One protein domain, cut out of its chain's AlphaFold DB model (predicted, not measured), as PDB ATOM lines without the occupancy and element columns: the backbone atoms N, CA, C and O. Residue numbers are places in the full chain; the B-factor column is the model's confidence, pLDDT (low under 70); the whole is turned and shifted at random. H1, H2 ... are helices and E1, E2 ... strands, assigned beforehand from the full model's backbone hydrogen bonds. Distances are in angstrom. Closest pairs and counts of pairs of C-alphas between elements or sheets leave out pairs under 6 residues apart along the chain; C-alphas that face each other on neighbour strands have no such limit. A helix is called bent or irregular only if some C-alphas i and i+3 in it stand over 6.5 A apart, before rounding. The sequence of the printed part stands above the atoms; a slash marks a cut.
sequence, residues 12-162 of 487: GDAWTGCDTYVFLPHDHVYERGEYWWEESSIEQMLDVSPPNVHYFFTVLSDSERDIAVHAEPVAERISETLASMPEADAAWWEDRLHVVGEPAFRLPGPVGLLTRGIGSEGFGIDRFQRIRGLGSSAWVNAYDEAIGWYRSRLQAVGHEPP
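What this domain is: This is residues 12 to 162 of the 487 residues of the protein "N-glycanase_C domain-containing protein" of Deltaproteobacteria bacterium (UniProt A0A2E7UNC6). A twisted sheet of five strands runs through the domain, with the long helix H2 packed along E3 and E2 and the short helix H4 packed beside E1 and E4. A separate small hairpin, E6 and E7, makes one end of the long axis, and H5, which follows it, packs on H1. The printed part has 151 residues with five named helices and seven named strands, in the order E1 H1 E2 H2 H3 E3 H4 E4 E5 E6 E7 H5; the larger sheet, E3 E2 E1 E4 E5, is mixed. The class is mixed, helices and strands; the whole is compact, with a radius of gyration of the C-alphas of 14.8 A and spans of 43 by 35 by 32 A.

How they stand to each other: E1, residues 20 to 25, is parallel to its neighbour E2, residues 53 to 58, with N 54 and O 20 2.8 A apart. H1, residues 42 to 48, is not on the sheet; E1, H1, E2 form a strand-helix-strand unit, two parallel neighbour strands with a helix between, its crossover right-handed. H2, residues 64 to 84, is on the sheet, the two making two layers, a helix on one face of a sheet; the C-alphas of Ala 75 and Val 99, its closest to E3, residues 97 to 99, are 6.3 A apart. H2 has a kink of 30 degrees near residue 71 and is only just irregular, with C-alphas 69 and 72 6.53 A apart. Its residues 77 to 81 alone touch H1, closest at the C-alphas of Glu 43 and Thr 81, 6.3 A. H3, residues 87 to 94, forms a hairpin with H2, a shallow tilt of 19 degrees, opposite ways, closest at the C-alphas of Leu 82 and Ala 90, 4.8 A. E2, H2, H3, E3 form a second right-handed unit; E3 is parallel to E2, with N 98 and O 55 2.8 A apart. H4, residues 109 to 115, is on the sheet at a height of 8.5 A. E4, residues 123 to 125, is antiparallel to E1, N 23 and O 123 2.8 A apart, and forms a hairpin with E5, residues 131 to 133, N 124 and O 132 2.8 A apart. E6, residues 138 to 144, and E7, residues 149 to 152, form an antiparallel hairpin, N 151 and O 142 2.8 A apart. H5, residues 154 to 157, only grazes the larger sheet and touches H1, closest at the C-alphas of Met 45 and Gln 155, 4.0 A. Every O i to N i+4 pair is within hydrogen-bond range in H3, 2 of 3 in H1, 14 of 17 in H2 and 0 of 3 in H4, where 4 of 4 O i to N i+3 pairs are; H5 is too short for an i+4 pair.

Where its parts are: E1 begins at C-alpha 20 (-95.286, 17.221, -119.234) and is 16.6 A long; E2 is 15.8 A. H2, 30.2 A, runs from C-alpha 64 (-76.775, 35.672, -128.462) to C-alpha 84. H5 ends at C-alpha 157 (-90.219, 23.208, -109.748).

The domain as a whole: The two C-alphas farthest apart, those of Asp 13 and Glu 145, are 46.0 A apart. The printed part has no cut, and the one long link is E1 to H1, residues 26 to 41. The mean pLDDT of the printed part is 91.5; residues 30 to 34 are under 70.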
ATOM      1  N   GLY A  12     -94.747  19.554-131.364       90.38
ATOM      2  CA  GLY A  12     -95.780  18.815-132.096       90.38
ATOM      3  C   GLY A  12     -95.359  17.406-132.530       90.38
ATOM      4  O   GLY A  12     -96.220  16.540-132.631       90.38
ATOM      5  N   ASP A  13     -94.061  17.170-132.740       92.81
ATOM      6  CA  ASP A  13     -93.527  15.853-133.109       92.81
ATOM      7  C   ASP A  13     -93.274  14.981-131.871       92.81
ATOM      8  O   ASP A  13     -93.395  13.758-131.935       92.81
ATOM      9  N   ALA A  14     -92.944  15.609-130.738       90.69
ATOM     10  CA  ALA A  14     -92.689  14.941-129.464       90.69
ATOM     11  C   ALA A  14     -93.957  14.698-128.626       90.69
ATOM     12  O   ALA A  14     -93.905  13.935-127.665       90.69
ATOM     13  N   TRP A  15     -95.083  15.344-128.953       90.94
ATOM     14  CA  TRP A  15     -96.295  15.304-128.134       90.94
ATOM     15  C   TRP A  15     -96.968  13.929-128.151       90.94
ATOM     16  O   TRP A  15     -97.595  13.529-129.134       90.94
ATOM     17  N   THR A  16     -96.905  13.233-127.018       90.56
ATOM     18  CA  THR A  16     -97.571  11.938-126.802       90.56
ATOM     19  C   THR A  16     -98.916  12.072-126.083       90.56
ATOM     20  O   THR A  16     -99.751  11.174-126.170       90.56
ATOM     21  N   GLY A  17     -99.129  13.186-125.373       90.75
ATOM     22  CA  GLY A  17    -100.200  13.344-124.383       90.75
ATOM     23  C   GLY A  17     -99.905  12.680-123.030       90.75
ATOM     24  O   GLY A  17    -100.732  12.752-122.127       90.75
ATOM     25  N   CYS A  18     -98.740  12.040-122.876       93.44
ATOM     26  CA  CYS A  18     -98.321  11.386-121.635       93.44
ATOM     27  C   CYS A  18     -97.279  12.197-120.856       93.44
ATOM     28  O   CYS A  18     -97.164  12.030-119.641       93.44
ATOM     29  N   ASP A  19     -96.530  13.053-121.547       96.69
ATOM     30  CA  ASP A  19     -95.442  13.831-120.967       96.69
ATOM     31  C   ASP A  19     -95.871  15.265-120.641       96.69
ATOM     32  O   ASP A  19     -96.725  15.858-121.302       96.69
ATOM     33  N   THR A  20     -95.220  15.816-119.625       97.12
ATOM     34  CA  THR A  20     -95.286  17.221-119.234       97.12
ATOM     35  C   THR A  20     -94.051  17.956-119.757       97.12
ATOM     36  O   THR A  20     -92.944  17.420-119.725       97.12
ATOM     37  N   TYR A  21     -94.202  19.212-120.185       97.00
ATOM     38  CA  TYR A  21     -93.093  20.022-120.709       97.00
ATOM     39  C   TYR A  21     -92.947  21.304-119.892       97.00
ATOM     40  O   TYR A  21     -93.843  22.141-119.919       97.00
ATOM     41  N   VAL A  22     -91.835  21.468-119.177       97.44
ATOM     42  CA  VAL A  22     -91.577  22.583-118.252       97.44
ATOM     43  C   VAL A  22     -90.504  23.511-118.814       97.44
ATOM     44  O   VAL A  22     -89.393  23.082-119.108       97.44
ATOM     45  N   PHE A  23     -90.811  24.799-118.924       95.38
ATOM     46  CA  PHE A  23     -89.942  25.841-119.465       95.38
ATOM     47  C   PHE A  23     -89.443  26.745-118.343       95.38
ATOM     48  O   PHE A  23     -90.199  27.516-117.751       95.38
ATOM     49  N   LEU A  24     -88.144  26.654-118.079       94.38
ATOM     50  CA  LEU A  24     -87.457  27.340-116.994       94.38
ATOM     51  C   LEU A  24     -86.742  28.572-117.564       94.38
ATOM     52  O   LEU A  24     -85.910  28.404-118.456       94.38
ATOM     53  N   PRO A  25     -87.014  29.801-117.099       92.44
ATOM     54  CA  PRO A  25     -86.204  30.964-117.446       92.44
ATOM     55  C   PRO A  25     -84.917  31.000-116.609       92.44
ATOM     56  O   PRO A  25     -84.927  30.603-115.450       92.44
ATOM     57  N   HIS A  26     -83.809  31.512-117.151       89.94
ATOM     58  CA  HIS A  26     -82.572  31.701-116.364       89.94
ATOM     59  C   HIS A  26     -82.651  32.841-115.331       89.94
ATOM     60  O   HIS A  26     -81.929  32.811-114.337       89.94
ATOM     61  N   ASP A  27     -83.515  33.832-115.576       85.12
ATOM     62  CA  ASP A  27     -83.718  35.017-114.739       85.12
ATOM     63  C   ASP A  27     -85.128  34.931-114.160       85.12
ATOM     64  O   ASP A  27     -86.112  34.953-114.905       85.12
ATOM     65  N   HIS A  28     -85.212  34.762-112.844       77.38
ATOM     66  CA  HIS A  28     -86.473  34.633-112.129       77.38
ATOM     67  C   HIS A  28     -86.939  36.017-111.663       77.38
ATOM     68  O   HIS A  28     -86.155  36.803-111.125       77.38
ATOM     69  N   VAL A  29     -88.220  36.346-111.852       71.44
ATOM     70  CA  VAL A  29     -88.725  37.728-111.709       71.44
ATOM     71  C   VAL A  29     -88.509  38.338-110.317       71.44
ATOM     72  O   VAL A  29     -88.371  39.561-110.211       71.44
ATOM     73  N   TYR A  30     -88.427  37.502-109.277       68.56
ATOM     74  CA  TYR A  30     -88.208  37.901-107.880       68.56
ATOM     75  C   TYR A  30     -86.737  37.952-107.463       68.56
ATOM     76  O   TYR A  30     -86.419  38.492-106.405       68.56
ATOM     77  N   GLU A  31     -85.836  37.433-108.292       66.62
ATOM     78  CA  GLU A  31     -84.416  37.277-107.971       66.62
ATOM     79  C   GLU A  31     -83.527  37.932-109.025       66.62
ATOM     80  O   GLU A  31     -82.436  37.451-109.294       66.62
ATOM     81  N   ARG A  32     -83.984  39.036-109.634       60.41
ATOM     82  CA  ARG A  32     -83.288  39.684-110.759       60.41
ATOM     83  C   ARG A  32     -81.781  39.816-110.524       60.41
ATOM     84  O   ARG A  32     -81.344  40.613-109.688       60.41
ATOM     85  N   GLY A  33     -81.006  39.102-111.336       57.56
ATOM     86  CA  GLY A  33     -79.540  39.087-111.284       57.56
ATOM     87  C   GLY A  33     -78.915  38.010-110.385       57.56
ATOM     88  O   GLY A  33     -77.688  37.937-110.330       57.56
ATOM     89  N   GLU A  34     -79.715  37.179-109.722       62.97
ATOM     90  CA  GLU A  34     -79.309  35.915-109.108       62.97
ATOM     91  C   GLU A  34     -79.788  34.765-110.006       62.97
ATOM     92  O   GLU A  34     -80.983  34.546-110.210       62.97
ATOM     93  N   TYR A  35     -78.842  34.034-110.598       72.94
ATOM     94  CA  TYR A  35     -79.149  32.925-111.495       72.94
ATOM     95  C   TYR A  35     -79.481  31.690-110.663       72.94
ATOM     96  O   TYR A  35     -78.617  30.871-110.355       72.94
ATOM     97  N   TRP A  36     -80.754  31.549-110.304       84.81
ATOM     98  CA  TRP A  36     -81.276  30.425-109.521       84.81
ATOM     99  C   TRP A  36     -80.889  29.047-110.079       84.81
ATOM    100  O   TRP A  36     -80.765  28.099-109.307       84.81
ATOM    101  N   TRP A  37     -80.614  28.919-111.383       89.38
ATOM    102  CA  TRP A  37     -80.024  27.704-111.949       89.38
ATOM    103  C   TRP A  37     -78.698  27.347-111.280       89.38
ATOM    104  O   TRP A  37     -78.515  26.189-110.912       89.38
ATOM    105  N   GLU A  38     -77.775  28.302-111.143       85.44
ATOM    106  CA  GLU A  38     -76.415  28.120-110.607       85.44
ATOM    107  C   GLU A  38     -76.439  27.714-109.131       85.44
ATOM    108  O   GLU A  38     -75.684  26.841-108.712       85.44
ATOM    109  N   GLU A  39     -77.375  28.283-108.374       84.25
ATOM    110  CA  GLU A  39     -77.563  28.046-106.938       84.25
ATOM    111  C   GLU A  39     -78.401  26.788-106.622       84.25
ATOM    112  O   GLU A  39     -78.593  26.427-105.456       84.25
ATOM    113  N   SER A  40     -78.926  26.115-107.651       88.00
ATOM    114  CA  SER A  40     -79.779  24.928-107.518       88.00
ATOM    115  C   SER A  40     -79.033  23.628-107.802       88.00
ATOM    116  O   SER A  40     -78.067  23.597-108.557       88.00
ATOM    117  N   SER A  41     -79.519  22.517-107.246       92.69
ATOM    118  CA  SER A  41     -79.060  21.181-107.631       92.69
ATOM    119  C   SER A  41     -80.017  20.605-108.671       92.69
ATOM    120  O   SER A  41     -81.204  20.449-108.388       92.69
ATOM    121  N   ILE A  42     -79.495  20.292-109.862       95.81
ATOM    122  CA  ILE A  42     -80.262  19.611-110.915       95.81
ATOM    123  C   ILE A  42     -80.630  18.201-110.441       95.81
ATOM    124  O   ILE A  42     -81.783  17.817-110.568       95.81
ATOM    125  N   GLU A  43     -79.706  17.474-109.805       95.75
ATOM    126  CA  GLU A  43     -79.967  16.150-109.218       95.75
ATOM    127  C   GLU A  43     -81.168  16.176-108.260       95.75
ATOM    128  O   GLU A  43     -82.101  15.402-108.429       95.75
ATOM    129  N   GLN A  44     -81.224  17.138-107.331       95.00
ATOM    130  CA  GLN A  44     -82.343  17.225-106.382       95.00
ATOM    131  C   GLN A  44     -83.677  17.606-107.041       95.00
ATOM    132  O   GLN A  44     -84.726  17.262-106.510       95.00
ATOM    133  N   MET A  45     -83.659  18.340-108.161       96.94
ATOM    134  CA  MET A  45     -84.871  18.565-108.957       96.94
ATOM    135  C   MET A  45     -85.338  17.247-109.577       96.94
ATOM    136  O   MET A  45     -86.522  16.926-109.517       96.94
ATOM    137  N   LEU A  46     -84.412  16.468-110.133       97.50
ATOM    138  CA  LEU A  46     -84.706  15.192-110.778       97.50
ATOM    139  C   LEU A  46     -85.183  14.126-109.786       97.50
ATOM    140  O   LEU A  46     -86.088  13.372-110.124       97.50
ATOM    141  N   ASP A  47     -84.656  14.112-108.560       96.12
ATOM    142  CA  ASP A  47     -85.051  13.176-107.496       96.12
ATOM    143  C   ASP A  47     -86.544  13.251-107.139       96.12
ATOM    144  O   ASP A  47     -87.144  12.248-106.748       96.12
ATOM    145  N   VAL A  48     -87.149  14.438-107.257       96.44
ATOM    146  CA  VAL A  48     -88.581  14.661-106.986       96.44
ATOM    147  C   VAL A  48     -89.433  14.663-108.258       96.44
ATOM    148  O   VAL A  48     -90.660  14.707-108.179       96.44
ATOM    149  N   SER A  49     -88.797  14.598-109.429       98.12
ATOM    150  CA  SER A  49     -89.471  14.629-110.724       98.12
ATOM    151  C   SER A  49     -89.934  13.230-111.149       98.12
ATOM    152  O   SER A  49     -89.187  12.259-111.017       98.12
ATOM    153  N   PRO A  50     -91.136  13.088-111.730       97.38
ATOM    154  CA  PRO A  50     -91.577  11.839-112.321       97.38
ATOM    155  C   PRO A  50     -90.876  11.632-113.675       97.38
ATOM    156  O   PRO A  50     -90.403  12.586-114.288       97.38
ATOM    157  N   PRO A  51     -90.832  10.399-114.205       95.75
ATOM    158  CA  PRO A  51     -90.115  10.115-115.448       95.75
ATOM    159  C   PRO A  51     -90.747  10.754-116.700       95.75
ATOM    160  O   PRO A  51     -90.074  10.867-117.724       95.75
ATOM    161  N   ASN A  52     -92.018  11.164-116.647       97.06
ATOM    162  CA  ASN A  52     -92.776  11.722-117.773       97.06
ATOM    163  C   ASN A  52     -92.691  13.260-117.856       97.06
ATOM    164  O   ASN A  52     -93.698  13.938-118.066       97.06
ATOM    165  N   VAL A  53     -91.500  13.829-117.663       98.06
ATOM    166  CA  VAL A  53     -91.274  15.276-117.782       98.06
ATOM    167  C   VAL A  53     -90.081  15.593-118.675       98.06
ATOM    168  O   VAL A  53     -89.055  14.917-118.642       98.06
ATOM    169  N   HIS A  54     -90.222  16.664-119.452       98.00
ATOM    170  CA  HIS A  54     -89.149  17.333-120.173       98.00
ATOM    171  C   HIS A  54     -88.913  18.722-119.571       98.00
ATOM    172  O   HIS A  54     -89.865  19.486-119.405       98.00
ATOM    173  N   TYR A  55     -87.657  19.076-119.301       98.00
ATOM    174  CA  TYR A  55     -87.266  20.410-118.835       98.00
ATOM    175  C   TYR A  55     -86.536  21.180-119.933       98.00
ATOM    176  O   TYR A  55     -85.626  20.646-120.559       98.00
ATOM    177  N   PHE A  56     -86.905  22.446-120.131       96.62
ATOM    178  CA  PHE A  56     -86.317  23.360-121.108       96.62
ATOM    179  C   PHE A  56     -85.687  24.555-120.397       96.62
ATOM    180  O   PHE A  56     -86.376  25.493-119.991       96.62
ATOM    181  N   PHE A  57     -84.365  24.546-120.285       95.69
ATOM    182  CA  PHE A  57     -83.584  25.657-119.756       95.69
ATOM    183  C   PHE A  57     -83.471  26.745-120.820       95.69
ATOM    184  O   PHE A  57     -82.826  26.562-121.854       95.69
ATOM    185  N   THR A  58     -84.128  27.879-120.577       93.56
ATOM    186  CA  THR A  58     -84.299  28.952-121.556       93.56
ATOM    187  C   THR A  58     -83.692  30.271-121.075       93.56
ATOM    188  O   THR A  58     -84.008  30.781-119.999       93.56
ATOM    189  N   VAL A  59     -82.836  30.876-121.903       92.50
ATOM    190  CA  VAL A  59     -82.230  32.181-121.607       92.50
ATOM    191  C   VAL A  59     -83.185  33.305-122.005       92.50
ATOM    192  O   VAL A  59     -83.450  33.545-123.185       92.50
ATOM    193  N   LEU A  60     -83.698  34.009-121.001       90.12
ATOM    194  CA  LEU A  60     -84.628  35.131-121.116       90.12
ATOM    195  C   LEU A  60     -83.904  36.415-121.557       90.12
ATOM    196  O   LEU A  60     -83.649  37.308-120.758       90.12
ATOM    197  N   SER A  61     -83.533  36.485-122.834       89.69
ATOM    198  CA  SER A  61     -82.793  37.607-123.423       89.69
ATOM    199  C   SER A  61     -83.136  37.785-124.912       89.69
ATOM    200  O   SER A  61     -83.819  36.950-125.512       89.69
ATOM    201  N   ASP A  62     -82.646  38.867-125.525       90.38
ATOM    202  CA  ASP A  62     -82.552  39.064-126.978       90.38
ATOM    203  C   ASP A  62     -81.116  38.914-127.524       90.38
ATOM    204  O   ASP A  62     -80.904  39.027-128.738       90.38
ATOM    205  N   SER A  63     -80.129  38.654-126.663       91.62
ATOM    206  CA  SER A  63     -78.698  38.660-126.975       91.62
ATOM    207  C   SER A  63     -78.127  37.246-127.104       91.62
ATOM    208  O   SER A  63     -78.155  36.459-126.165       91.62
ATOM    209  N   GLU A  64     -77.510  36.937-128.250       90.19
ATOM    210  CA  GLU A  64     -76.775  35.672-128.462       90.19
ATOM    211  C   GLU A  64     -75.601  35.501-127.497       90.19
ATOM    212  O   GLU A  64     -75.212  34.383-127.181       90.19
ATOM    213  N   ARG A  65     -75.036  36.607-127.000       92.50
ATOM    214  CA  ARG A  65     -73.960  36.540-126.011       92.50
ATOM    215  C   ARG A  65     -74.431  35.862-124.726       92.50
ATOM    216  O   ARG A  65     -73.629  35.188-124.092       92.50
ATOM    217  N   ASP A  66     -75.696  36.030-124.359       91.81
ATOM    218  CA  ASP A  66     -76.219  35.547-123.082       91.81
ATOM    219  C   ASP A  66     -76.445  34.027-123.113       91.81
ATOM    220  O   ASP A  66     -76.402  33.379-122.072       91.81
ATOM    221  N   ILE A  67     -76.560  33.433-124.308       93.00
ATOM    222  CA  ILE A  67     -76.527  31.974-124.494       93.00
ATOM    223  C   ILE A  67     -75.186  31.415-124.018       93.00
ATOM    224  O   ILE A  67     -75.164  30.515-123.185       93.00
ATOM    225  N   ALA A  68     -74.071  32.007-124.448       92.44
ATOM    226  CA  ALA A  68     -72.751  31.571-123.994       92.44
ATOM    227  C   ALA A  68     -72.528  31.801-122.486       92.44
ATOM    228  O   ALA A  68     -71.743  31.104-121.855       92.44
ATOM    229  N   VAL A  69     -73.210  32.787-121.890       92.38
ATOM    230  CA  VAL A  69     -73.065  33.100-120.459       92.38
ATOM    231  C   VAL A  69     -73.911  32.180-119.576       92.38
ATOM    232  O   VAL A  69     -73.467  31.861-118.480       92.38
ATOM    233  N   HIS A  70     -75.093  31.746-120.024       92.62
ATOM    234  CA  HIS A  70     -76.049  31.019-119.173       92.62
ATOM    235  C   HIS A  70     -76.396  29.615-119.668       92.62
ATOM    236  O   HIS A  70     -76.504  28.695-118.860       92.62
ATOM    237  N   ALA A  71     -76.553  29.431-120.981       93.69
ATOM    238  CA  ALA A  71     -76.925  28.146-121.564       93.69
ATOM    239  C   ALA A  71     -75.742  27.158-121.560       93.69
ATOM    240  O   ALA A  71     -75.902  26.008-121.161       93.69
ATOM    241  N   GLU A  72     -74.538  27.606-121.938       92.62
ATOM    242  CA  GLU A  72     -73.344  26.742-121.929       92.62
ATOM    243  C   GLU A  72     -73.029  26.195-120.519       92.62
ATOM    244  O   GLU A  72     -72.883  24.977-120.388       92.62
ATOM    245  N   PRO A  73     -73.016  27.011-119.439       94.44
ATOM    246  CA  PRO A  73     -72.759  26.488-118.095       94.44
ATOM    247  C   PRO A  73     -73.838  25.537-117.573       94.44
ATOM    248  O   PRO A  73     -73.517  24.577-116.872       94.44
ATOM    249  N   VAL A  74     -75.123  25.768-117.881       95.75
ATOM    250  CA  VAL A  74     -76.172  24.831-117.444       95.75
ATOM    251  C   VAL A  74     -76.097  23.513-118.218       95.75
ATOM    252  O   VAL A  74     -76.283  22.462-117.613       95.75
ATOM    253  N   ALA A  75     -75.731  23.534-119.505       96.38
ATOM    254  CA  ALA A  75     -75.493  22.321-120.290       96.38
ATOM    255  C   ALA A  75     -74.315  21.494-119.744       96.38
ATOM    256  O   ALA A  75     -74.409  20.266-119.645       96.38
ATOM    257  N   GLU A  76     -73.225  22.153-119.335       96.00
ATOM    258  CA  GLU A  76     -72.094  21.495-118.669       96.00
ATOM    259  C   GLU A  76     -72.543  20.828-117.360       96.00
ATOM    260  O   GLU A  76     -72.302  19.641-117.157       96.00
ATOM    261  N   ARG A  77     -73.296  21.543-116.518       96.31
ATOM    262  CA  ARG A  77     -73.800  21.010-115.241       96.31
ATOM    263  C   ARG A  77     -74.802  19.869-115.404       96.31
ATOM    264  O   ARG A  77     -74.793  18.939-114.597       96.31
ATOM    265  N   ILE A  78     -75.653  19.913-116.431       97.50
ATOM    266  CA  ILE A  78     -76.509  18.778-116.807       97.50
ATOM    267  C   ILE A  78     -75.624  17.579-117.151       97.50
ATOM    268  O   ILE A  78     -75.811  16.511-116.579       97.50
ATOM    269  N   SER A  79     -74.612  17.766-118.001       97.06
ATOM    270  CA  SER A  79     -73.688  16.691-118.391       97.06
ATOM    271  C   SER A  79     -72.952  16.090-117.186       97.06
ATOM    272  O   SER A  79     -72.824  14.872-117.083       97.06
ATOM    273  N   GLU A  80     -72.504  16.926-116.244       97.31
ATOM    274  CA  GLU A  80     -71.883  16.483-114.988       97.31
ATOM    275  C   GLU A  80     -72.856  15.684-114.112       97.31
ATOM    276  O   GLU A  80     -72.484  14.638-113.581       97.31
ATOM    277  N   THR A  81     -74.103  16.148-114.004       97.19
ATOM    278  CA  THR A  81     -75.166  15.478-113.240       97.19
ATOM    279  C   THR A  81     -75.496  14.107-113.837       97.19
ATOM    280  O   THR A  81     -75.558  13.113-113.114       97.19
ATOM    281  N   LEU A  82     -75.634  14.013-115.165       97.69
ATOM    282  CA  LEU A  82     -75.869  12.744-115.860       97.69
ATOM    283  C   LEU A  82     -74.678  11.787-115.706       97.69
ATOM    284  O   LEU A  82     -74.864  10.593-115.488       97.69
ATOM    285  N   ALA A  83     -73.444  12.299-115.743       97.62
ATOM    286  CA  ALA A  83     -72.240  11.484-115.573       97.62
ATOM    287  C   ALA A  83     -72.095  10.876-114.163       97.62
ATOM    288  O   ALA A  83     -71.361   9.895-114.002       97.62
ATOM    289  N   SER A  84     -72.764  11.431-113.145       96.75
ATOM    290  CA  SER A  84     -72.797  10.856-111.793       96.75
ATOM    291  C   SER A  84     -73.912   9.830-111.570       96.75
ATOM    292  O   SER A  84     -73.892   9.136-110.551       96.75
ATOM    293  N   MET A  85     -74.860   9.704-112.502       96.75
ATOM    294  CA  MET A  85     -76.006   8.798-112.398       96.75
ATOM    295  C   MET A  85     -75.697   7.376-112.894       96.75
ATOM    296  O   MET A  85     -74.738   7.151-113.641       96.75
ATOM    297  N   PRO A  86     -76.522   6.379-112.519       97.25
ATOM    298  CA  PRO A  86     -76.548   5.089-113.199       97.25
ATOM    299  C   PRO A  86     -76.814   5.246-114.705       97.25
ATOM    300  O   PRO A  86     -77.626   6.069-115.112       97.25
ATOM    301  N   GLU A  87     -76.182   4.408-115.533       97.00
ATOM    302  CA  GLU A  87     -76.237   4.500-117.008       97.00
ATOM    303  C   GLU A  87     -77.669   4.541-117.570       97.00
ATOM    304  O   GLU A  87     -77.946   5.294-118.499       97.00
ATOM    305  N   ALA A  88     -78.588   3.762-116.993       95.81
ATOM    306  CA  ALA A  88     -79.982   3.735-117.430       95.81
ATOM    307  C   ALA A  88     -80.729   5.044-117.117       95.81
ATOM    308  O   ALA A  88     -81.505   5.510-117.950       95.81
ATOM    309  N   ASP A  89     -80.475   5.637-115.949       96.12
ATOM    310  CA  ASP A  89     -81.114   6.885-115.523       96.12
ATOM    311  C   ASP A  89     -80.537   8.068-116.308       96.12
ATOM    312  O   ASP A  89     -81.281   8.924-116.783       96.12
ATOM    313  N   ALA A  90     -79.215   8.070-116.524       97.19
ATOM    314  CA  ALA A  90     -78.536   9.063-117.346       97.19
ATOM    315  C   ALA A  90     -79.092   9.081-118.779       97.19
ATOM    316  O   ALA A  90     -79.470  10.139-119.270       97.19
ATOM    317  N   ALA A  91     -79.218   7.911-119.416       96.75
ATOM    318  CA  ALA A  91     -79.776   7.800-120.764       96.75
ATOM    319  C   ALA A  91     -81.247   8.250-120.833       96.75
ATOM    320  O   ALA A  91     -81.675   8.829-121.825       96.75
ATOM    321  N   TRP A  92     -82.037   8.003-119.781       96.25
ATOM    322  CA  TRP A  92     -83.426   8.462-119.729       96.25
ATOM    323  C   TRP A  92     -83.536   9.989-119.666       96.25
ATOM    324  O   TRP A  92     -84.380  10.579-120.352       96.25
ATOM    325  N   TRP A  93     -82.702  10.615-118.830       97.81
ATOM    326  CA  TRP A  93     -82.702  12.060-118.615       97.81
ATOM    327  C   TRP A  93     -82.006  12.844-119.730       97.81
ATOM    328  O   TRP A  93     -82.396  13.983-119.974       97.81
ATOM    329  N   GLU A  94     -81.047  12.249-120.443       96.19
ATOM    330  CA  GLU A  94     -80.399  12.850-121.620       96.19
ATOM    331  C   GLU A  94     -81.437  13.294-122.669       96.19
ATOM    332  O   GLU A  94     -81.406  14.431-123.124       96.19
ATOM    333  N   ASP A  95     -82.455  12.469-122.934       94.38
ATOM    334  CA  ASP A  95     -83.538  12.789-123.881       94.38
ATOM    335  C   ASP A  95     -84.567  13.820-123.344       94.38
ATOM    336  O   ASP A  95     -85.501  14.232-124.046       94.38
ATOM    337  N   ARG A  96     -84.457  14.229-122.074       97.06
ATOM    338  CA  ARG A  96     -85.482  15.002-121.335       97.06
ATOM    339  C   ARG A  96     -84.990  16.326-120.773       97.06
ATOM    340  O   ARG A  96     -85.816  17.148-120.373       97.06
ATOM    341  N   LEU A  97     -83.686  16.559-120.768       97.88
ATOM    342  CA  LEU A  97     -83.078  17.795-120.297       97.88
ATOM    343  C   LEU A  97     -82.576  18.610-121.483       97.88
ATOM    344  O   LEU A  97     -81.530  18.339-122.057       97.88
ATOM    345  N   HIS A  98     -83.345  19.634-121.831       97.44
ATOM    346  CA  HIS A  98     -83.156  20.431-123.034       97.44
ATOM    347  C   HIS A  98     -82.589  21.797-122.668       97.44
ATOM    348  O   HIS A  98     -83.177  22.532-121.874       97.44
ATOM    349  N   VAL A  99     -81.469  22.180-123.279       97.19
ATOM    350  CA  VAL A  99     -80.923  23.539-123.158       97.19
ATOM    351  C   VAL A  99     -81.155  24.278-124.464       97.19
ATOM    352  O   VAL A  99     -80.644  23.891-125.516       97.19
ATOM    353  N   VAL A 100     -81.942  25.349-124.401       95.31
ATOM    354  CA  VAL A 100     -82.349  26.108-125.584       95.31
ATOM    355  C   VAL A 100     -81.184  26.969-126.079       95.31
ATOM    356  O   VAL A 100     -80.626  27.771-125.332       95.31
ATOM    357  N   GLY A 101     -80.822  26.805-127.354       94.62
ATOM    358  CA  GLY A 101     -79.638  27.418-127.969       94.62
ATOM    359  C   GLY A 101     -79.840  28.842-128.499       94.62
ATOM    360  O   GLY A 101     -78.883  29.465-128.954       94.62
ATOM    361  N   GLU A 102     -81.061  29.379-128.447       92.94
ATOM    362  CA  GLU A 102     -81.377  30.742-128.889       92.94
ATOM    363  C   GLU A 102     -82.067  31.574-127.794       92.94
ATOM    364  O   GLU A 102     -82.797  31.024-126.965       92.94
ATOM    365  N   PRO A 103     -81.884  32.911-127.788       91.38
ATOM    366  CA  PRO A 103     -82.516  33.777-126.797       91.38
ATOM    367  C   PRO A 103     -84.048  33.753-126.895       91.38
ATOM    368  O   PRO A 103     -84.608  33.884-127.988       91.38
ATOM    369  N   ALA A 104     -84.732  33.666-125.748       90.25
ATOM    370  CA  ALA A 104     -86.187  33.524-125.656       90.25
ATOM    371  C   ALA A 104     -86.965  34.555-126.485       90.25
ATOM    372  O   ALA A 104     -87.977  34.222-127.097       90.25
ATOM    373  N   PHE A 105     -86.490  35.806-126.547       89.06
ATOM    374  CA  PHE A 105     -87.207  36.894-127.226       89.06
ATOM    375  C   PHE A 105     -87.180  36.777-128.757       89.06
ATOM    376  O   PHE A 105     -87.892  37.511-129.445       89.06
ATOM    377  N   ARG A 106     -86.366  35.867-129.302       88.00
ATOM    378  CA  ARG A 106     -86.292  35.571-130.739       88.00
ATOM    379  C   ARG A 106     -87.063  34.311-131.124       88.00
ATOM    380  O   ARG A 106     -87.301  34.093-132.311       88.00
ATOM    381  N   LEU A 107     -87.464  33.505-130.143       86.06
ATOM    382  CA  LEU A 107     -88.114  32.226-130.378       86.06
ATOM    383  C   LEU A 107     -89.610  32.401-130.688       86.06
ATOM    384  O   LEU A 107     -90.310  33.144-129.994       86.06
ATOM    385  N   PRO A 108     -90.135  31.713-131.717       80.81
ATOM    386  CA  PRO A 108     -91.565  31.681-131.988       80.81
ATOM    387  C   PRO A 108     -92.300  30.717-131.039       80.81
ATOM    388  O   PRO A 108     -91.704  29.847-130.405       80.81
ATOM    389  N   GLY A 109     -93.633  30.814-131.011       81.25
ATOM    390  CA  GLY A 109     -94.489  29.847-130.317       81.25
ATOM    391  C   GLY A 109     -94.598  30.065-128.799       81.25
ATOM    392  O   GLY A 109     -94.433  31.196-128.332       81.25
ATOM    393  N   PRO A 110     -94.917  29.005-128.027       76.06
ATOM    394  CA  PRO A 110     -95.203  29.100-126.593       76.06
ATOM    395  C   PRO A 110     -94.058  29.660-125.746       76.06
ATOM    396  O   PRO A 110     -94.324  30.271-124.723       76.06
ATOM    397  N   VAL A 111     -92.798  29.553-126.181       81.00
ATOM    398  CA  VAL A 111     -91.644  30.112-125.445       81.00
ATOM    399  C   VAL A 111     -91.771  31.623-125.226       81.00
ATOM    400  O   VAL A 111     -91.329  32.146-124.207       81.00
ATOM    401  N   GLY A 112     -92.459  32.329-126.132       77.50
ATOM    402  CA  GLY A 112     -92.763  33.749-125.964       77.50
ATOM    403  C   GLY A 112     -93.637  34.065-124.741       77.50
ATOM    404  O   GLY A 112     -93.706  35.226-124.339       77.50
ATOM    405  N   LEU A 113     -94.287  33.073-124.122       80.75
ATOM    406  CA  LEU A 113     -95.018  33.234-122.861       80.75
ATOM    407  C   LEU A 113     -94.089  33.539-121.683       80.75
ATOM    408  O   LEU A 113     -94.515  34.235-120.773       80.75
ATOM    409  N   LEU A 114     -92.803  33.170-121.746       82.75
ATOM    410  CA  LEU A 114     -91.817  33.584-120.734       82.75
ATOM    411  C   LEU A 114     -91.679  35.111-120.617       82.75
ATOM    412  O   LEU A 114     -91.103  35.624-119.665       82.75
ATOM    413  N   THR A 115     -92.193  35.863-121.591       78.06
ATOM    414  CA  THR A 115     -92.097  37.326-121.624       78.06
ATOM    415  C   THR A 115     -93.321  38.042-121.053       78.06
ATOM    416  O   THR A 115     -93.309  39.272-120.977       78.06
ATOM    417  N   ARG A 116     -94.403  37.322-120.711       83.12
ATOM    418  CA  ARG A 116     -95.686  37.941-120.338       83.12
ATOM    419  C   ARG A 116     -96.648  36.995-119.617       83.12
ATOM    420  O   ARG A 116     -96.696  35.807-119.912       83.12
ATOM    421  N   GLY A 117     -97.531  37.583-118.812       85.00
ATOM    422  CA  GLY A 117     -98.671  36.884-118.214       85.00
ATOM    423  C   GLY A 117     -98.256  35.681-117.371       85.00
ATOM    424  O   GLY A 117     -97.153  35.670-116.833       85.00
ATOM    425  N   ILE A 118     -99.113  34.660-117.319       85.88
ATOM    426  CA  ILE A 118     -98.936  33.445-116.501       85.88
ATOM    427  C   ILE A 118     -97.573  32.742-116.658       85.88
ATOM    428  O   ILE A 118     -97.138  32.041-115.752       85.88
ATOM    429  N   GLY A 119     -96.882  32.926-117.789       88.12
ATOM    430  CA  GLY A 119     -95.598  32.280-118.049       88.12
ATOM    431  C   GLY A 119     -94.362  33.084-117.669       88.12
ATOM    432  O   GLY A 119     -93.259  32.568-117.845       88.12
ATOM    433  N   SER A 120     -94.485  34.319-117.167       88.12
ATOM    434  CA  SER A 120     -93.311  35.176-116.929       88.12
ATOM    435  C   SER A 120     -92.360  34.677-115.838       88.12
ATOM    436  O   SER A 120     -91.223  35.130-115.776       88.12
ATOM    437  N   GLU A 121     -92.805  33.743-115.000       89.00
ATOM    438  CA  GLU A 121     -92.001  33.103-113.941       89.00
ATOM    439  C   GLU A 121     -91.460  31.733-114.386       89.00
ATOM    440  O   GLU A 121     -90.800  31.022-113.636       89.00
ATOM    441  N   GLY A 122     -91.716  31.380-115.646       92.56
ATOM    442  CA  GLY A 122     -91.680  30.017-116.146       92.56
ATOM    443  C   GLY A 122     -93.087  29.449-116.278       92.56
ATOM    444  O   GLY A 122     -94.036  29.911-115.640       92.56
ATOM    445  N   PHE A 123     -93.229  28.448-117.142       94.69
ATOM    446  CA  PHE A 123     -94.497  27.747-117.323       94.69
ATOM    447  C   PHE A 123     -94.284  26.280-117.662       94.69
ATOM    448  O   PHE A 123     -93.222  25.894-118.147       94.69
ATOM    449  N   GLY A 124     -95.315  25.468-117.473       95.56
ATOM    450  CA  GLY A 124     -95.405  24.138-118.045       95.56
ATOM    451  C   GLY A 124     -96.591  23.977-118.981       95.56
ATOM    452  O   GLY A 124     -97.514  24.793-119.003       95.56
ATOM    453  N   ILE A 125     -96.537  22.912-119.769       95.44
ATOM    454  CA  ILE A 125     -97.657  22.386-120.539       95.44
ATOM    455  C   ILE A 125     -97.969  21.013-119.954       95.44
ATOM    456  O   ILE A 125     -97.138  20.105-120.048       95.44
ATOM    457  N   ASP A 126     -99.132  20.898-119.320       95.31
ATOM    458  CA  ASP A 126     -99.600  19.654-118.708       95.31
ATOM    459  C   ASP A 126    -100.262  18.718-119.735       95.31
ATOM    460  O   ASP A 126    -100.492  19.082-120.892       95.31
ATOM    461  N   ARG A 127    -100.618  17.502-119.306       94.38
ATOM    462  CA  ARG A 127    -101.270  16.482-120.151       94.38
ATOM    463  C   ARG A 127    -102.634  16.928-120.708       94.38
ATOM    464  O   ARG A 127    -103.080  16.382-121.718       94.38
ATOM    465  N   PHE A 128    -103.256  17.958-120.128       93.50
ATOM    466  CA  PHE A 128    -104.488  18.581-120.622       93.50
ATOM    467  C   PHE A 128    -104.247  19.655-121.691       93.50
ATOM    468  O   PHE A 128    -105.202  20.294-122.136       93.50
ATOM    469  N   GLN A 129    -102.995  19.873-122.108       92.44
ATOM    470  CA  GLN A 129    -102.580  20.964-122.996       92.44
ATOM    471  C   GLN A 129    -102.846  22.358-122.408       92.44
ATOM    472  O   GLN A 129    -103.020  23.328-123.153       92.44
ATOM    473  N   ARG A 130    -102.871  22.485-121.077       91.75
ATOM    474  CA  ARG A 130    -103.014  23.777-120.399       91.75
ATOM    475  C   ARG A 130    -101.639  24.381-120.155       91.75
ATOM    476  O   ARG A 130    -100.686  23.679-119.831       91.75
ATOM    477  N   ILE A 131    -101.552  25.702-120.292       92.38
ATOM    478  CA  ILE A 131    -100.382  26.470-119.858       92.38
ATOM    479  C   ILE A 131    -100.532  26.710-118.357       92.38
ATOM    480  O   ILE A 131    -101.526  27.293-117.932       92.38
ATOM    481  N   ARG A 132     -99.545  26.277-117.572       93.06
ATOM    482  CA  ARG A 132     -99.527  26.380-116.107       93.06
ATOM    483  C   ARG A 132     -98.341  27.237-115.675       93.06
ATOM    484  O   ARG A 132     -97.235  26.989-116.144       93.06
ATOM    485  N   GLY A 133     -98.541  28.232-114.815       93.12
ATOM    486  CA  GLY A 133     -97.427  28.975-114.209       93.12
ATOM    487  C   GLY A 133     -96.626  28.087-113.248       93.12
ATOM    488  O   GLY A 133     -97.166  27.115-112.720       93.12
ATOM    489  N   LEU A 134     -95.345  28.395-113.024       93.19
ATOM    490  CA  LEU A 134     -94.501  27.656-112.063       93.19
ATOM    491  C   LEU A 134     -94.483  28.269-110.654       93.19
ATOM    492  O   LEU A 134     -93.889  27.690-109.750       93.19
ATOM    493  N   GLY A 135     -95.111  29.431-110.462       92.94
ATOM    494  CA  GLY A 135     -95.204  30.102-109.169       92.94
ATOM    495  C   GLY A 135     -93.860  30.572-108.597       92.94
ATOM    496  O   GLY A 135     -92.892  30.824-109.311       92.94
ATOM    497  N   SER A 136     -93.797  30.672-107.267       92.62
ATOM    498  CA  SER A 136     -92.718  31.376-106.556       92.62
ATOM    499  C   SER A 136     -91.347  30.708-106.635       92.62
ATOM    500  O   SER A 136     -90.332  31.363-106.398       92.62
ATOM    501  N   SER A 137     -91.318  29.391-106.862       93.00
ATOM    502  CA  SER A 137     -90.128  28.534-106.773       93.00
ATOM    503  C   SER A 137     -89.336  28.626-105.453       93.00
ATOM    504  O   SER A 137     -88.226  28.093-105.364       93.00
ATOM    505  N   ALA A 138     -89.868  29.280-104.413       93.62
ATOM    506  CA  ALA A 138     -89.204  29.435-103.123       93.62
ATOM    507  C   ALA A 138     -89.049  28.078-102.423       93.62
ATOM    508  O   ALA A 138     -89.972  27.258-102.437       93.62
ATOM    509  N   TRP A 139     -87.895  27.839-101.789       94.50
ATOM    510  CA  TRP A 139     -87.594  26.518-101.233       94.50
ATOM    511  C   TRP A 139     -87.035  26.526 -99.813       94.50
ATOM    512  O   TRP A 139     -86.178  27.328 -99.448       94.50
ATOM    513  N   VAL A 140     -87.492  25.558 -99.012       94.56
ATOM    514  CA  VAL A 140     -87.286  25.482 -97.555       94.56
ATOM    515  C   VAL A 140     -85.828  25.530 -97.094       94.56
ATOM    516  O   VAL A 140     -85.539  26.002 -95.997       94.56
ATOM    517  N   ASN A 141     -84.885  25.040 -97.895       91.62
ATOM    518  CA  ASN A 141     -83.468  25.010 -97.520       91.62
ATOM    519  C   ASN A 141     -82.695  26.265 -97.960       91.62
ATOM    520  O   ASN A 141     -81.492  26.348 -97.723       91.62
ATOM    521  N   ALA A 142     -83.378  27.231 -98.576       93.06
ATOM    522  CA  ALA A 142     -82.783  28.408 -99.188       93.06
ATOM    523  C   ALA A 142     -83.153  29.706 -98.449       93.06
ATOM    524  O   ALA A 142     -83.307  30.753 -99.071       93.06
ATOM    525  N   TYR A 143     -83.328  29.652 -97.123       94.06
ATOM    526  CA  TYR A 143     -83.602  30.849 -96.324       94.06
ATOM    527  C   TYR A 143     -82.436  31.841 -96.390       94.06
ATOM    528  O   TYR A 143     -81.292  31.480 -96.112       94.06
ATOM    529  N   ASP A 144     -82.744  33.095 -96.704       92.00
ATOM    530  CA  ASP A 144     -81.792  34.194 -96.758       92.00
ATOM    531  C   ASP A 144     -82.225  35.311 -95.798       92.00
ATOM    532  O   ASP A 144     -83.211  36.025 -96.010       92.00
ATOM    533  N   GLU A 145     -81.446  35.478 -94.726       93.88
ATOM    534  CA  GLU A 145     -81.653  36.509 -93.706       93.88
ATOM    535  C   GLU A 145     -81.648  37.933 -94.284       93.88
ATOM    536  O   GLU A 145     -82.299  38.814 -93.722       93.88
ATOM    537  N   ALA A 146     -80.942  38.181 -95.395       91.75
ATOM    538  CA  ALA A 146     -80.834  39.510 -95.995       91.75
ATOM    539  C   ALA A 146     -82.160  39.992 -96.599       91.75
ATOM    540  O   ALA A 146     -82.440  41.193 -96.577       91.75
ATOM    541  N   ILE A 147     -82.975  39.062 -97.104       89.75
ATOM    542  CA  ILE A 147     -84.319  39.345 -97.626       89.75
ATOM    543  C   ILE A 147     -85.429  38.900 -96.666       89.75
ATOM    544  O   ILE A 147     -86.593  39.226 -96.883       89.75
ATOM    545  N   GLY A 148     -85.085  38.184 -95.590       92.56
ATOM    546  CA  GLY A 148     -86.040  37.667 -94.610       92.56
ATOM    547  C   GLY A 148     -86.975  36.597 -95.178       92.56
ATOM    548  O   GLY A 148     -88.056  36.385 -94.630       92.56
ATOM    549  N   TRP A 149     -86.576  35.946 -96.271       93.62
ATOM    550  CA  TRP A 149     -87.401  35.016 -97.038       93.62
ATOM    551  C   TRP A 149     -86.560  33.906 -97.678       93.62
ATOM    552  O   TRP A 149     -85.334  33.904 -97.578       93.62
ATOM    553  N   TYR A 150     -87.223  32.937 -98.305       93.12
ATOM    554  CA  TYR A 150     -86.595  31.810 -98.985       93.12
ATOM    555  C   TYR A 150     -86.332  32.143-100.453       93.12
ATOM    556  O   TYR A 150     -87.209  32.663-101.140       93.12
ATOM    557  N   ARG A 151     -85.125  31.826-100.922       92.12
ATOM    558  CA  ARG A 151     -84.711  31.979-102.316       92.12
ATOM    559  C   ARG A 151     -85.283  30.869-103.202       92.12
ATOM    560  O   ARG A 151     -85.660  29.796-102.720       92.12
ATOM    561  N   SER A 152     -85.318  31.137-104.499       91.94
ATOM    562  CA  SER A 152     -85.877  30.269-105.528       91.94
ATOM    563  C   SER A 152     -84.919  29.124-105.830       91.94
ATOM    564  O   SER A 152     -83.698  29.307-105.861       91.94
ATOM    565  N   ARG A 153     -85.445  27.915-106.030       92.88
ATOM    566  CA  ARG A 153     -84.646  26.715-106.304       92.88
ATOM    567  C   ARG A 153     -85.355  25.802-107.297       92.88
ATOM    568  O   ARG A 153     -86.557  25.586-107.186       92.88
ATOM    569  N   LEU A 154     -84.597  25.205-108.221       93.50
ATOM    570  CA  LEU A 154     -85.125  24.270-109.227       93.50
ATOM    571  C   LEU A 154     -85.849  23.073-108.596       93.50
ATOM    572  O   LEU A 154     -86.814  22.565-109.155       93.50
ATOM    573  N   GLN A 155     -85.422  22.660-107.403       93.69
ATOM    574  CA  GLN A 155     -86.051  21.606-106.610       93.69
ATOM    575  C   GLN A 155     -87.547  21.848-106.394       93.69
ATOM    576  O   GLN A 155     -88.332  20.910-106.465       93.69
ATOM    577  N   ALA A 156     -87.947  23.102-106.178       94.81
ATOM    578  CA  ALA A 156     -89.341  23.467-105.984       94.81
ATOM    579  C   ALA A 156     -90.161  23.192-107.266       94.81
ATOM    580  O   ALA A 156     -91.236  22.596-107.218       94.81
ATOM    581  N   VAL A 157     -89.596  23.492-108.442       95.38
ATOM    582  CA  VAL A 157     -90.219  23.208-109.748       95.38
ATOM    583  C   VAL A 157     -90.335  21.711-110.040       95.38
ATOM    584  O   VAL A 157     -91.286  21.286-110.695       95.38
ATOM    585  N   GLY A 158     -89.420  20.894-109.517       96.94
ATOM    586  CA  GLY A 158     -89.506  19.433-109.608       96.94
ATOM    587  C   GLY A 158     -90.812  18.853-109.042       96.94
ATOM    588  O   GLY A 158     -91.216  17.762-109.433       96.94
ATOM    589  N   HIS A 159     -91.517  19.603-108.187       97.81
ATOM    590  CA  HIS A 159     -92.806  19.212-107.625       97.81
ATOM    591  C   HIS A 159     -94.036  19.550-108.491       97.81
ATOM    592  O   HIS A 159     -95.115  19.042-108.191       97.81
ATOM    593  N   GLU A 160     -93.907  20.341-109.567       97.75
ATOM    594  CA  GLU A 160     -95.024  20.626-110.495       97.75
ATOM    595  C   GLU A 160     -95.525  19.372-111.225       97.75
ATOM    596  O   GLU A 160     -96.720  19.074-111.151       97.75
ATOM    597  N   PRO A 161     -94.663  18.573-111.890       97.94
ATOM    598  CA  PRO A 161     -95.154  17.440-112.665       97.94
ATOM    599  C   PRO A 161     -95.826  16.329-111.830       97.94
ATOM    600  O   PRO A 161     -96.819  15.786-112.318       97.94
ATOM    601  N   PRO A 162     -95.382  15.976-110.600       98.19
ATOM    602  CA  PRO A 162     -96.135  15.076-109.725       98.19
ATOM    603  C   PRO A 162     -97.571  15.547-109.477       98.19
ATOM    604  O   PRO A 162     -98.495  14.739-109.555       98.19
TER     605      PRO A 162